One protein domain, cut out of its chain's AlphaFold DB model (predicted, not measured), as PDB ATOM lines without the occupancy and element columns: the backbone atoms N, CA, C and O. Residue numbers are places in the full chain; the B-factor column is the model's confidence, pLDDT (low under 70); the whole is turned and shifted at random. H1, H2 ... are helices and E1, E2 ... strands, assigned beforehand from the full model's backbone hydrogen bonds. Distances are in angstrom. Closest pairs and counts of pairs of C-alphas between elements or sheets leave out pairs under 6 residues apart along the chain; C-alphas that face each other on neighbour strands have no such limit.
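AT A GLANCE: This is residues 13 to 108 of the 263 residues of an uncharacterized protein of Halomonas montanilacus (UniProt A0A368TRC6). A strongly twisted sheet of five antiparallel strands has the long helix H2 packed on it, reaching E1, E2, E4 and E5, while the short helix H1 only grazes the sheet beside E4 and E5. The sheet is branched at E2, with E1 on one side of it and E3 and E4 on the other; E5 pairs along E4, and a long loop, residues 72 to 87, leads from E5 to H2. The printed part has 96 residues, with two named helices and five named strands in the order E1, E2, E3, E4, H1, E5, H2, and its class is mixed, helices and strands. It is compact, with a radius of gyration of the C-alphas of 13.6 A and spans of 42 by 33 by 24 A.

IN THESE COORDINATES: Strand E1, residues 13 to 18, begins with C-alpha 13 at (3.648, 32.758, 29.157) and is 16.9 A long from first to last C-alpha. E2, residues 24 to 31, is the longest strand at 23.2 A, and E3, residues 34 to 36, measures 6.4 A. E4 is residues 40 to 45, 15.1 A. Helix H1, residues 47 to 56, is 14.3 A long and begins at C-alpha 47, (0.440, 12.656, 56.629). E5, residues 66 to 71, is 16.1 A long. H2, residues 88 to 107, is 28.7 A long and ends at C-alpha 107, (5.067, 10.622, 37.817).

HOW THE PARTS SIT: E1, E2 and E3 form a meander, each strand the antiparallel neighbour of the one before; E1 and E2 are a hairpin, as are E2 and E3. Between E1 and E2, N 15 and O 28 are 2.8 A apart, and between E2 and E3, N 36 and O 29 are 2.8 A apart. The pairing of E2 is staggered: with E4 over residues 24 to 26, with E1 over 25 to 30 and with E3 over 29 to 31. E2 and E4 are antiparallel at 172 degrees, with N 25 and O 42 at 2.8 A. E4 and E5 are antiparallel at 148 degrees, with N 43 and O 68 at 2.8 A. E1, E3 and E5 are edge strands. Residues 69 to 70 of E5 also pair, antiparallel, with residues 76 to 77. H2 is on the sheet; its closest C-alphas to E5 are those of Arg 105 and Trp 67, 6.1 A, and to E4 those of Trp 101 and Ile 42, 6.7 A. H1 only grazes the sheet, with its residues 49 to 53, and is apart from H2. In H1 and H2 every O i to N i+4 pair is within hydrogen-bond range.

THE WHOLE: The two C-alphas farthest apart are those of Asp 32 and Gly 62, 43.2 A. The printed part has no cut. The link from E5 to H2, 16 residues, is long; the link from H1 to E5 is short, and the others are tight. The mean pLDDT of the printed part is 83.8, and ten residues are under 70: 37 to 38, 57, 61, 78 and 81 to 85.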
ATOM      1  N   TYR A  13       2.963  34.023  28.889       82.94
ATOM      2  CA  TYR A  13       3.648  32.758  29.157       82.94
ATOM      3  C   TYR A  13       3.625  32.429  30.650       82.94
ATOM      4  O   TYR A  13       3.444  33.312  31.489       82.94
ATOM      5  N   CYS A  14       3.810  31.155  30.977       85.88
ATOM      6  CA  CYS A  14       3.944  30.668  32.343       85.88
ATOM      7  C   CYS A  14       5.368  30.186  32.632       85.88
ATOM      8  O   CYS A  14       6.141  29.888  31.719       85.88
ATOM      9  N   GLN A  15       5.713  30.127  33.914       85.50
ATOM     10  CA  GLN A  15       6.875  29.406  34.417       85.50
ATOM     11  C   GLN A  15       6.504  28.689  35.709       85.50
ATOM     12  O   GLN A  15       5.778  29.233  36.537       85.50
ATOM     13  N   TRP A  16       7.056  27.494  35.893       89.50
ATOM     14  CA  TRP A  16       6.949  26.754  37.142       89.50
ATOM     15  C   TRP A  16       8.237  26.882  37.944       89.50
ATOM     16  O   TRP A  16       9.327  26.691  37.403       89.50
ATOM     17  N   ALA A  17       8.102  27.159  39.237       88.69
ATOM     18  CA  ALA A  17       9.187  27.057  40.202       88.69
ATOM     19  C   ALA A  17       8.977  25.805  41.058       88.69
ATOM     20  O   ALA A  17       7.897  25.614  41.607       88.69
ATOM     21  N   GLU A  18       9.988  24.945  41.158       91.88
ATOM     22  CA  GLU A  18       9.949  23.738  41.990       91.88
ATOM     23  C   GLU A  18      10.647  24.005  43.328       91.88
ATOM     24  O   GLU A  18      11.754  24.559  43.376       91.88
ATOM     25  N   SER A  19       9.989  23.623  44.421       91.56
ATOM     26  CA  SER A  19      10.542  23.736  45.766       91.56
ATOM     27  C   SER A  19      11.739  22.808  45.959       91.56
ATOM     28  O   SER A  19      11.891  21.781  45.303       91.56
ATOM     29  N   THR A  20      12.604  23.151  46.911       92.69
ATOM     30  CA  THR A  20      13.827  22.392  47.218       92.69
ATOM     31  C   THR A  20      13.552  20.933  47.595       92.69
ATOM     32  O   THR A  20      14.327  20.050  47.240       92.69
ATOM     33  N   ASP A  21      12.455  20.671  48.304       91.44
ATOM     34  CA  ASP A  21      12.008  19.325  48.682       91.44
ATOM     35  C   ASP A  21      11.206  18.618  47.581       91.44
ATOM     36  O   ASP A  21      10.784  17.480  47.771       91.44
ATOM     37  N   ARG A  22      11.009  19.289  46.438       92.62
ATOM     38  CA  ARG A  22      10.282  18.795  45.268       92.62
ATOM     39  C   ARG A  22       8.821  18.470  45.549       92.62
ATOM     40  O   ARG A  22       8.217  17.725  44.792       92.62
ATOM     41  N   ARG A  23       8.251  19.005  46.634       94.50
ATOM     42  CA  ARG A  23       6.855  18.779  47.045       94.50
ATOM     43  C   ARG A  23       5.908  19.890  46.633       94.50
ATOM     44  O   ARG A  23       4.713  19.763  46.867       94.50
ATOM     45  N   ARG A  24       6.402  20.976  46.044       93.56
ATOM     46  CA  ARG A  24       5.582  22.110  45.621       93.56
ATOM     47  C   ARG A  24       6.070  22.663  44.289       93.56
ATOM     48  O   ARG A  24       7.268  22.832  44.071       93.56
ATOM     49  N   HIS A  25       5.120  22.966  43.416       93.69
ATOM     50  CA  HIS A  25       5.341  23.638  42.145       93.69
ATOM     51  C   HIS A  25       4.491  24.902  42.095       93.69
ATOM     52  O   HIS A  25       3.267  24.813  42.082       93.69
ATOM     53  N   ASP A  26       5.123  26.068  42.055       91.88
ATOM     54  CA  ASP A  26       4.437  27.360  42.017       91.88
ATOM     55  C   ASP A  26       4.326  27.866  40.579       91.88
ATOM     56  O   ASP A  26       5.327  27.903  39.854       91.88
ATOM     57  N   LEU A  27       3.116  28.257  40.167       90.50
ATOM     58  CA  LEU A  27       2.857  28.827  38.849       90.50
ATOM     59  C   LEU A  27       3.051  30.344  38.868       90.50
ATOM     60  O   LEU A  27       2.350  31.072  39.571       90.50
ATOM     61  N   TRP A  28       3.933  30.818  37.997       87.44
ATOM     62  CA  TRP A  28       4.137  32.233  37.715       87.44
ATOM     63  C   TRP A  28       3.621  32.548  36.318       87.44
ATOM     64  O   TRP A  28       3.981  31.877  35.348       87.44
ATOM     65  N   LEU A  29       2.784  33.576  36.206       85.75
ATOM     66  CA  LEU A  29       2.218  34.027  34.940       85.75
ATOM     67  C   LEU A  29       2.835  35.362  34.548       85.75
ATOM     68  O   LEU A  29       3.038  36.236  35.387       85.75
ATOM     69  N   TYR A  30       3.101  35.531  33.259       84.06
ATOM     70  CA  TYR A  30       3.703  36.742  32.726       84.06
ATOM     71  C   TYR A  30       2.869  37.287  31.576       84.06
ATOM     72  O   TYR A  30       2.446  36.534  30.699       84.06
ATOM     73  N   VAL A  31       2.677  38.606  31.557       85.38
ATOM     74  CA  VAL A  31       2.046  39.347  30.459       85.38
ATOM     75  C   VAL A  31       3.014  40.433  30.013       85.38
ATOM     76  O   VAL A  31       3.379  41.309  30.793       85.38
ATOM     77  N   ASP A  32       3.472  40.357  28.766       81.69
ATOM     78  CA  ASP A  32       4.469  41.272  28.193       81.69
ATOM     79  C   ASP A  32       5.746  41.389  29.049       81.69
ATOM     80  O   ASP A  32       6.346  42.455  29.183       81.69
ATOM     81  N   GLY A  33       6.149  40.265  29.654       77.00
ATOM     82  CA  GLY A  33       7.318  40.161  30.531       77.00
ATOM     83  C   GLY A  33       7.093  40.647  31.965       77.00
ATOM     84  O   GLY A  33       7.996  40.517  32.788       77.00
ATOM     85  N   TRP A  34       5.907  41.169  32.285       80.19
ATOM     86  CA  TRP A  34       5.536  41.544  33.645       80.19
ATOM     87  C   TRP A  34       4.887  40.378  34.358       80.19
ATOM     88  O   TRP A  34       3.946  39.774  33.849       80.19
ATOM     89  N   GLU A  35       5.387  40.096  35.549       82.75
ATOM     90  CA  GLU A  35       4.810  39.106  36.434       82.75
ATOM     91  C   GLU A  35       3.411  39.544  36.885       82.75
ATOM     92  O   GLU A  35       3.195  40.667  37.351       82.75
ATOM     93  N   VAL A  36       2.456  38.637  36.730       82.44
ATOM     94  CA  VAL A  36       1.120  38.727  37.299       82.44
ATOM     95  C   VAL A  36       1.119  37.765  38.480       82.44
ATOM     96  O   VAL A  36       1.471  36.600  38.304       82.44
ATOM     97  N   ALA A  37       0.806  38.285  39.671       64.25
ATOM     98  CA  ALA A  37       0.983  37.610  40.958       64.25
ATOM     99  C   ALA A  37       0.610  36.109  40.936       64.25
ATOM    100  O   ALA A  37      -0.374  35.734  40.284       64.25
ATOM    101  N   PRO A  38       1.355  35.258  41.668       62.34
ATOM    102  CA  PRO A  38       1.112  33.823  41.677       62.34
ATOM    103  C   PRO A  38      -0.304  33.559  42.176       62.34
ATOM    104  O   PRO A  38      -0.732  34.103  43.193       62.34
ATOM    105  N   SER A  39      -1.046  32.761  41.420       70.38
ATOM    106  CA  SER A  39      -2.445  32.468  41.742       70.38
ATOM    107  C   SER A  39      -2.625  31.039  42.255       70.38
ATOM    108  O   SER A  39      -3.564  30.790  43.002       70.38
ATOM    109  N   TYR A  40      -1.724  30.119  41.882       87.00
ATOM    110  CA  TYR A  40      -1.879  28.691  42.142       87.00
ATOM    111  C   TYR A  40      -0.536  27.969  42.272       87.00
ATOM    112  O   TYR A  40       0.459  28.324  41.632       87.00
ATOM    113  N   SER A  41      -0.553  26.898  43.052       92.38
ATOM    114  CA  SER A  41       0.531  25.943  43.227       92.38
ATOM    115  C   SER A  41      -0.008  24.520  43.069       92.38
ATOM    116  O   SER A  41      -1.208  24.275  43.156       92.38
ATOM    117  N   ILE A  42       0.877  23.555  42.848       94.31
ATOM    118  CA  ILE A  42       0.569  22.128  42.957       94.31
ATOM    119  C   ILE A  42       1.459  21.559  44.055       94.31
ATOM    120  O   ILE A  42       2.679  21.708  43.979       94.31
ATOM    121  N   ALA A  43       0.870  20.936  45.072       94.50
ATOM    122  CA  ALA A  43       1.580  20.435  46.243       94.50
ATOM    123  C   ALA A  43       1.340  18.937  46.462       94.50
ATOM    124  O   ALA A  43       0.238  18.436  46.244       94.50
ATOM    125  N   TRP A  44       2.382  18.226  46.886       95.19
ATOM    126  CA  TRP A  44       2.277  16.857  47.369       95.19
ATOM    127  C   TRP A  44       1.819  16.882  48.821       95.19
ATOM    128  O   TRP A  44       2.545  17.380  49.686       95.19
ATOM    129  N   LEU A  45       0.640  16.330  49.083       93.44
ATOM    130  CA  LEU A  45       0.081  16.228  50.424       93.44
ATOM    131  C   LEU A  45       0.162  14.787  50.911       93.44
ATOM    132  O   LEU A  45      -0.199  13.846  50.205       93.44
ATOM    133  N   GLU A  46       0.630  14.623  52.141       93.12
ATOM    134  CA  GLU A  46       0.659  13.354  52.864       93.12
ATOM    135  C   GLU A  46       0.689  13.601  54.378       93.12
ATOM    136  O   GLU A  46       1.029  14.698  54.836       93.12
ATOM    137  N   GLY A  47       0.369  12.575  55.169       91.00
ATOM    138  CA  GLY A  47       0.440  12.656  56.629       91.00
ATOM    139  C   GLY A  47      -0.408  13.802  57.188       91.00
ATOM    140  O   GLY A  47      -1.591  13.892  56.878       91.00
ATOM    141  N   GLU A  48       0.207  14.668  57.995       89.12
ATOM    142  CA  GLU A  48      -0.456  15.811  58.644       89.12
ATOM    143  C   GLU A  48      -1.015  16.812  57.623       89.12
ATOM    144  O   GLU A  48      -2.183  17.156  57.699       89.12
ATOM    145  N   SER A  49      -0.247  17.161  56.584       87.31
ATOM    146  CA  SER A  49      -0.711  18.094  55.541       87.31
ATOM    147  C   SER A  49      -1.942  17.604  54.768       87.31
ATOM    148  O   SER A  49      -2.774  18.405  54.358       87.31
ATOM    149  N   LEU A  50      -2.079  16.286  54.579       88.69
ATOM    150  CA  LEU A  50      -3.269  15.696  53.962       88.69
ATOM    151  C   LEU A  50      -4.437  15.641  54.951       88.69
ATOM    152  O   LEU A  50      -5.578  15.867  54.560       88.69
ATOM    153  N   ALA A  51      -4.163  15.341  56.223       86.44
ATOM    154  CA  ALA A  51      -5.182  15.322  57.266       86.44
ATOM    155  C   ALA A  51      -5.806  16.712  57.462       86.44
ATOM    156  O   ALA A  51      -7.032  16.814  57.492       86.44
ATOM    157  N   ASP A  52      -4.980  17.759  57.500       84.69
ATOM    158  CA  ASP A  52      -5.428  19.150  57.600       84.69
ATOM    159  C   ASP A  52      -6.313  19.527  56.406       84.69
ATOM    160  O   ASP A  52      -7.401  20.070  56.585       84.69
ATOM    161  N   ALA A  53      -5.905  19.160  55.189       84.75
ATOM    162  CA  ALA A  53      -6.673  19.471  53.989       84.75
ATOM    163  C   ALA A  53      -8.013  18.697  53.912       84.75
ATOM    164  O   ALA A  53      -9.015  19.231  53.434       84.75
ATOM    165  N   ILE A  54      -8.082  17.467  54.440       82.69
ATOM    166  CA  ILE A  54      -9.347  16.715  54.592       82.69
ATOM    167  C   ILE A  54     -10.260  17.369  55.637       82.69
ATOM    168  O   ILE A  54     -11.472  17.448  55.436       82.69
ATOM    169  N   GLU A  55      -9.711  17.824  56.765       80.19
ATOM    170  CA  GLU A  55     -10.506  18.402  57.854       80.19
ATOM    171  C   GLU A  55     -11.012  19.815  57.527       80.19
ATOM    172  O   GLU A  55     -12.147  20.160  57.865       80.19
ATOM    173  N   VAL A  56     -10.178  20.625  56.871       77.44
ATOM    174  CA  VAL A  56     -10.383  22.074  56.734       77.44
ATOM    175  C   VAL A  56     -10.750  22.491  55.307       77.44
ATOM    176  O   VAL A  56     -11.521  23.434  55.140       77.44
ATOM    177  N   GLU A  57     -10.272  21.780  54.283       69.38
ATOM    178  CA  GLU A  57     -10.252  22.265  52.890       69.38
ATOM    179  C   GLU A  57     -11.126  21.429  51.938       69.38
ATOM    180  O   GLU A  57     -10.932  21.411  50.725       69.38
ATOM    181  N   HIS A  58     -12.146  20.761  52.488       70.81
ATOM    182  CA  HIS A  58     -13.186  20.047  51.733       70.81
ATOM    183  C   HIS A  58     -12.699  18.881  50.851       70.81
ATOM    184  O   HIS A  58     -13.431  18.459  49.953       70.81
ATOM    185  N   LEU A  59     -11.516  18.312  51.105       80.06
ATOM    186  CA  LEU A  59     -11.137  17.031  50.502       80.06
ATOM    187  C   LEU A  59     -12.011  15.892  51.049       80.06
ATOM    188  O   LEU A  59     -12.296  15.820  52.246       80.06
ATOM    189  N   GLU A  60     -12.431  14.983  50.168       77.56
ATOM    190  CA  GLU A  60     -13.297  13.865  50.550       77.56
ATOM    191  C   GLU A  60     -12.582  12.900  51.522       77.56
ATOM    192  O   GLU A  60     -11.425  12.515  51.299       77.56
ATOM    193  N   PRO A  61     -13.255  12.444  52.596       67.88
ATOM    194  CA  PRO A  61     -12.691  11.453  53.504       67.88
ATOM    195  C   PRO A  61     -12.328  10.151  52.772       67.88
ATOM    196  O   PRO A  61     -13.198   9.451  52.254       67.88
ATOM    197  N   GLY A  62     -11.042   9.789  52.783       70.50
ATOM    198  CA  GLY A  62     -10.522   8.584  52.120       70.50
ATOM    199  C   GLY A  62      -9.522   8.855  50.997       70.50
ATOM    200  O   GLY A  62      -8.941   7.900  50.478       70.50
ATOM    201  N   GLU A  63      -9.284  10.124  50.662       80.44
ATOM    202  CA  GLU A  63      -8.190  10.527  49.779       80.44
ATOM    203  C   GLU A  63      -6.817  10.130  50.354       80.44
ATOM    204  O   GLU A  63      -6.574  10.169  51.563       80.44
ATOM    205  N   GLY A  64      -5.926   9.677  49.469       86.25
ATOM    206  CA  GLY A  64      -4.583   9.207  49.816       86.25
ATOM    207  C   GLY A  64      -3.494  10.249  49.536       86.25
ATOM    208  O   GLY A  64      -3.777  11.316  48.989       86.25
ATOM    209  N   PRO A  65      -2.225   9.948  49.875       92.88
ATOM    210  CA  PRO A  65      -1.095  10.779  49.478       92.88
ATOM    211  C   PRO A  65      -1.093  11.056  47.974       92.88
ATOM    212  O   PRO A  65      -1.279  10.134  47.175       92.88
ATOM    213  N   GLY A  66      -0.888  12.312  47.586       93.44
ATOM    214  CA  GLY A  66      -1.058  12.706  46.193       93.44
ATOM    215  C   GLY A  66      -0.705  14.155  45.896       93.44
ATOM    216  O   GLY A  66      -0.396  14.942  46.787       93.44
ATOM    217  N   TRP A  67      -0.765  14.497  44.609       94.00
ATOM    218  CA  TRP A  67      -0.627  15.866  44.126       94.00
ATOM    219  C   TRP A  67      -1.982  16.563  44.098       94.00
ATOM    220  O   TRP A  67      -2.912  16.068  43.459       94.00
ATOM    221  N   TYR A  68      -2.058  17.743  44.702       92.69
ATOM    222  CA  TYR A  68      -3.261  18.567  44.790       92.69
ATOM    223  C   TYR A  68      -2.971  19.977  44.297       92.69
ATOM    224  O   TYR A  68      -1.854  20.478  44.443       92.69
ATOM    225  N   VAL A  69      -3.966  20.611  43.686       91.94
ATOM    226  CA  VAL A  69      -3.874  22.027  43.326       91.94
ATOM    227  C   VAL A  69      -4.227  22.845  44.552       91.94
ATOM    228  O   VAL A  69      -5.195  22.537  45.233       91.94
ATOM    229  N   VAL A  70      -3.425  23.862  44.827       90.31
ATOM    230  CA  VAL A  70      -3.534  24.730  45.994       90.31
ATOM    231  C   VAL A  70      -3.606  26.166  45.499       90.31
ATOM    232  O   VAL A  70      -2.843  26.550  44.609       90.31
ATOM    233  N   ASP A  71      -4.525  26.962  46.025       86.00
ATOM    234  CA  ASP A  71      -4.644  28.365  45.641       86.00
ATOM    235  C   ASP A  71      -3.624  29.274  46.362       86.00
ATOM    236  O   ASP A  71      -2.764  28.829  47.130       86.00
ATOM    237  N   GLY A  72      -3.681  30.580  46.092       78.19
ATOM    238  CA  GLY A  72      -2.807  31.571  46.728       78.19
ATOM    239  C   GLY A  72      -3.031  31.762  48.238       78.19
ATOM    240  O   GLY A  72      -2.196  32.393  48.889       78.19
ATOM    241  N   CYS A  73      -4.127  31.243  48.794       80.06
ATOM    242  CA  CYS A  73      -4.431  31.244  50.223       80.06
ATOM    243  C   CYS A  73      -3.927  29.980  50.931       80.06
ATOM    244  O   CYS A  73      -3.735  30.015  52.146       80.06
ATOM    245  N   GLY A  74      -3.611  28.932  50.171       78.81
ATOM    246  CA  GLY A  74      -3.187  27.645  50.704       78.81
ATOM    247  C   GLY A  74      -4.287  26.592  50.681       78.81
ATOM    248  O   GLY A  74      -3.985  25.465  51.053       78.81
ATOM    249  N   ASP A  75      -5.484  26.931  50.192       84.56
ATOM    250  CA  ASP A  75      -6.631  26.030  50.176       84.56
ATOM    251  C   ASP A  75      -6.541  25.058  48.986       84.56
ATOM    252  O   ASP A  75      -6.274  25.455  47.839       84.56
ATOM    253  N   VAL A  76      -6.784  23.770  49.235       87.75
ATOM    254  CA  VAL A  76      -6.873  22.745  48.198       87.75
ATOM    255  C   VAL A  76      -8.093  22.979  47.309       87.75
ATOM    256  O   VAL A  76      -9.225  23.134  47.755       87.75
ATOM    257  N   CYS A  77      -7.853  22.941  46.003       84.81
ATOM    258  CA  CYS A  77      -8.870  22.930  44.966       84.81
ATOM    259  C   CYS A  77      -9.148  21.468  44.559       84.81
ATOM    260  O   CYS A  77      -8.357  20.903  43.796       84.81
ATOM    261  N   PRO A  78     -10.239  20.838  45.042       69.69
ATOM    262  CA  PRO A  78     -10.515  19.422  44.780       69.69
ATOM    263  C   PRO A  78     -10.855  19.151  43.308       69.69
ATOM    264  O   PRO A  78     -10.502  18.100  42.777       69.69
ATOM    265  N   ASP A  79     -11.463  20.127  42.627       70.88
ATOM    266  CA  ASP A  79     -11.876  20.011  41.235       70.88
ATOM    267  C   ASP A  79     -11.194  21.049  40.340       70.88
ATOM    268  O   ASP A  79     -11.258  22.257  40.565       70.88
ATOM    269  N   LEU A  80     -10.605  20.568  39.240       71.81
ATOM    270  CA  LEU A  80     -10.139  21.394  38.121       71.81
ATOM    271  C   LEU A  80     -11.288  21.731  37.159       71.81
ATOM    272  O   LEU A  80     -11.147  21.601  35.933       71.81
ATOM    273  N   GLU A  81     -12.452  22.098  37.694       69.00
ATOM    274  CA  GLU A  81     -13.547  22.564  36.854       69.00
ATOM    275  C   GLU A  81     -13.230  23.957  36.291       69.00
ATOM    276  O   GLU A  81     -12.644  24.798  36.980       69.00
ATOM    277  N   PRO A  82     -13.594  24.240  35.026       61.88
ATOM    278  CA  PRO A  82     -13.411  25.568  34.468       61.88
ATOM    279  C   PRO A  82     -14.154  26.584  35.333       61.88
ATOM    280  O   PRO A  82     -15.368  26.465  35.514       61.88
ATOM    281  N   LEU A  83     -13.452  27.612  35.818       65.38
ATOM    282  CA  LEU A  83     -14.103  28.723  36.507       65.38
ATOM    283  C   LEU A  83     -15.198  29.276  35.592       65.38
ATOM    284  O   LEU A  83     -14.921  29.753  34.482       65.38
ATOM    285  N   SER A  84     -16.450  29.187  36.036       54.91
ATOM    286  CA  SER A  84     -17.583  29.755  35.316       54.91
ATOM    287  C   SER A  84     -17.324  31.261  35.217       54.91
ATOM    288  O   SER A  84     -17.193  31.929  36.236       54.91
ATOM    289  N   HIS A  85     -17.202  31.784  33.989       60.66
ATOM    290  CA  HIS A  85     -16.813  33.173  33.657       60.66
ATOM    291  C   HIS A  85     -15.305  33.497  33.559       60.66
ATOM    292  O   HIS A  85     -14.937  34.671  33.586       60.66
ATOM    293  N   SER A  86     -14.444  32.496  33.361       70.81
ATOM    294  CA  SER A  86     -13.010  32.695  33.084       70.81
ATOM    295  C   SER A  86     -12.742  33.428  31.761       70.81
ATOM    296  O   SER A  86     -13.333  33.133  30.719       70.81
ATOM    297  N   GLY A  87     -11.820  34.395  31.790       80.06
ATOM    298  CA  GLY A  87     -11.298  35.027  30.581       80.06
ATOM    299  C   GLY A  87     -10.288  34.126  29.850       80.06
ATOM    300  O   GLY A  87      -9.914  33.060  30.346       80.06
ATOM    301  N   PRO A  88      -9.771  34.558  28.683       81.56
ATOM    302  CA  PRO A  88      -8.718  33.829  27.971       81.56
ATOM    303  C   PRO A  88      -7.455  33.595  28.813       81.56
ATOM    304  O   PRO A  88      -6.806  32.565  28.668       81.56
ATOM    305  N   PHE A  89      -7.118  34.532  29.706       81.31
ATOM    306  CA  PHE A  89      -5.963  34.423  30.600       81.31
ATOM    307  C   PHE A  89      -6.149  33.335  31.665       81.31
ATOM    308  O   PHE A  89      -5.275  32.491  31.831       81.31
ATOM    309  N   ASP A  90      -7.314  33.292  32.315       81.81
ATOM    310  CA  ASP A  90      -7.643  32.236  33.279       81.81
ATOM    311  C   ASP A  90      -7.693  30.869  32.588       81.81
ATOM    312  O   ASP A  90      -7.172  29.888  33.105       81.81
ATOM    313  N   THR A  91      -8.263  30.811  31.379       83.69
ATOM    314  CA  THR A  91      -8.295  29.586  30.562       83.69
ATOM    315  C   THR A  91      -6.882  29.077  30.268       83.69
ATOM    316  O   THR A  91      -6.618  27.880  30.373       83.69
ATOM    317  N   PHE A  92      -5.965  29.982  29.915       85.25
ATOM    318  CA  PHE A  92      -4.557  29.658  29.698       85.25
ATOM    319  C   PHE A  92      -3.894  29.126  30.977       85.25
ATOM    320  O   PHE A  92      -3.275  28.062  30.944       85.25
ATOM    321  N   ALA A  93      -4.071  29.820  32.105       85.62
ATOM    322  CA  ALA A  93      -3.507  29.418  33.391       85.62
ATOM    323  C   ALA A  93      -4.015  28.037  33.839       85.62
ATOM    324  O   ALA A  93      -3.215  27.162  34.165       85.62
ATOM    325  N   TRP A  94      -5.328  27.800  33.773       86.94
ATOM    326  CA  TRP A  94      -5.925  26.506  34.115       86.94
ATOM    327  C   TRP A  94      -5.478  25.376  33.191       86.94
ATOM    328  O   TRP A  94      -5.298  24.250  33.651       86.94
ATOM    329  N   GLY A  95      -5.254  25.667  31.907       87.25
ATOM    330  CA  GLY A  95      -4.636  24.720  30.980       87.25
ATOM    331  C   GLY A  95      -3.253  24.276  31.461       87.25
ATOM    332  O   GLY A  95      -3.005  23.076  31.569       87.25
ATOM    333  N   ALA A  96      -2.392  25.232  31.828       88.12
ATOM    334  CA  ALA A  96      -1.053  24.947  32.345       88.12
ATOM    335  C   ALA A  96      -1.094  24.142  33.658       88.12
ATOM    336  O   ALA A  96      -0.392  23.138  33.785       88.12
ATOM    337  N   ILE A  97      -1.958  24.530  34.607       90.62
ATOM    338  CA  ILE A  97      -2.155  23.812  35.880       90.62
ATOM    339  C   ILE A  97      -2.577  22.369  35.618       90.62
ATOM    340  O   ILE A  97      -1.964  21.444  36.144       90.62
ATOM    341  N   LYS A  98      -3.594  22.162  34.777       89.19
ATOM    342  CA  LYS A  98      -4.129  20.830  34.489       89.19
ATOM    343  C   LYS A  98      -3.083  19.926  33.852       89.19
ATOM    344  O   LYS A  98      -2.925  18.789  34.294       89.19
ATOM    345  N   SER A  99      -2.349  20.432  32.861       88.50
ATOM    346  CA  SER A  99      -1.272  19.681  32.218       88.50
ATOM    347  C   SER A  99      -0.156  19.320  33.202       88.50
ATOM    348  O   SER A  99       0.258  18.162  33.249       88.50
ATOM    349  N   LYS A 100       0.298  20.268  34.034       91.44
ATOM    350  CA  LYS A 100       1.346  20.009  35.034       91.44
ATOM    351  C   LYS A 100       0.882  19.026  36.110       91.44
ATOM    352  O   LYS A 100       1.626  18.116  36.462       91.44
ATOM    353  N   TRP A 101      -0.339  19.186  36.609       92.06
ATOM    354  CA  TRP A 101      -0.926  18.323  37.632       92.06
ATOM    355  C   TRP A 101      -1.080  16.881  37.146       92.06
ATOM    356  O   TRP A 101      -0.695  15.957  37.858       92.06
ATOM    357  N   GLN A 102      -1.562  16.680  35.915       89.38
ATOM    358  CA  GLN A 102      -1.638  15.352  35.299       89.38
ATOM    359  C   GLN A 102      -0.254  14.704  35.189       89.38
ATOM    360  O   GLN A 102      -0.080  13.579  35.649       89.38
ATOM    361  N   ALA A 103       0.742  15.441  34.687       87.69
ATOM    362  CA  ALA A 103       2.108  14.936  34.574       87.69
ATOM    363  C   ALA A 103       2.711  14.543  35.937       87.69
ATOM    364  O   ALA A 103       3.398  13.530  36.040       87.69
ATOM    365  N   LEU A 104       2.446  15.314  36.997       91.44
ATOM    366  CA  LEU A 104       2.909  14.993  38.350       91.44
ATOM    367  C   LEU A 104       2.205  13.759  38.927       91.44
ATOM    368  O   LEU A 104       2.853  12.911  39.534       91.44
ATOM    369  N   ARG A 105       0.895  13.614  38.701       89.00
ATOM    370  CA  ARG A 105       0.147  12.417  39.115       89.00
ATOM    371  C   ARG A 105       0.638  11.158  38.409       89.00
ATOM    372  O   ARG A 105       0.764  10.128  39.060       89.00
ATOM    373  N   GLU A 106       0.936  11.250  37.117       85.38
ATOM    374  CA  GLU A 106       1.539  10.157  36.346       85.38
ATOM    375  C   GLU A 106       2.952   9.817  36.844       85.38
ATOM    376  O   GLU A 106       3.313   8.646  36.906       85.38
ATOM    377  N   ALA A 107       3.735  10.824  37.246       85.12
ATOM    378  CA  ALA A 107       5.067  10.622  37.817       85.12
ATOM    379  C   ALA A 107       5.043   9.994  39.226       85.12
ATOM    380  O   ALA A 107       6.028   9.389  39.644       85.12
ATOM    381  N   GLY A 108       3.930  10.118  39.954       89.19
ATOM    382  CA  GLY A 108       3.761   9.561  41.292       89.19
ATOM    383  C   GLY A 108       4.376  10.433  42.387       89.19
ATOM    384  O   GLY A 108       4.312  11.660  42.331       89.19
TER     385      GLY A 108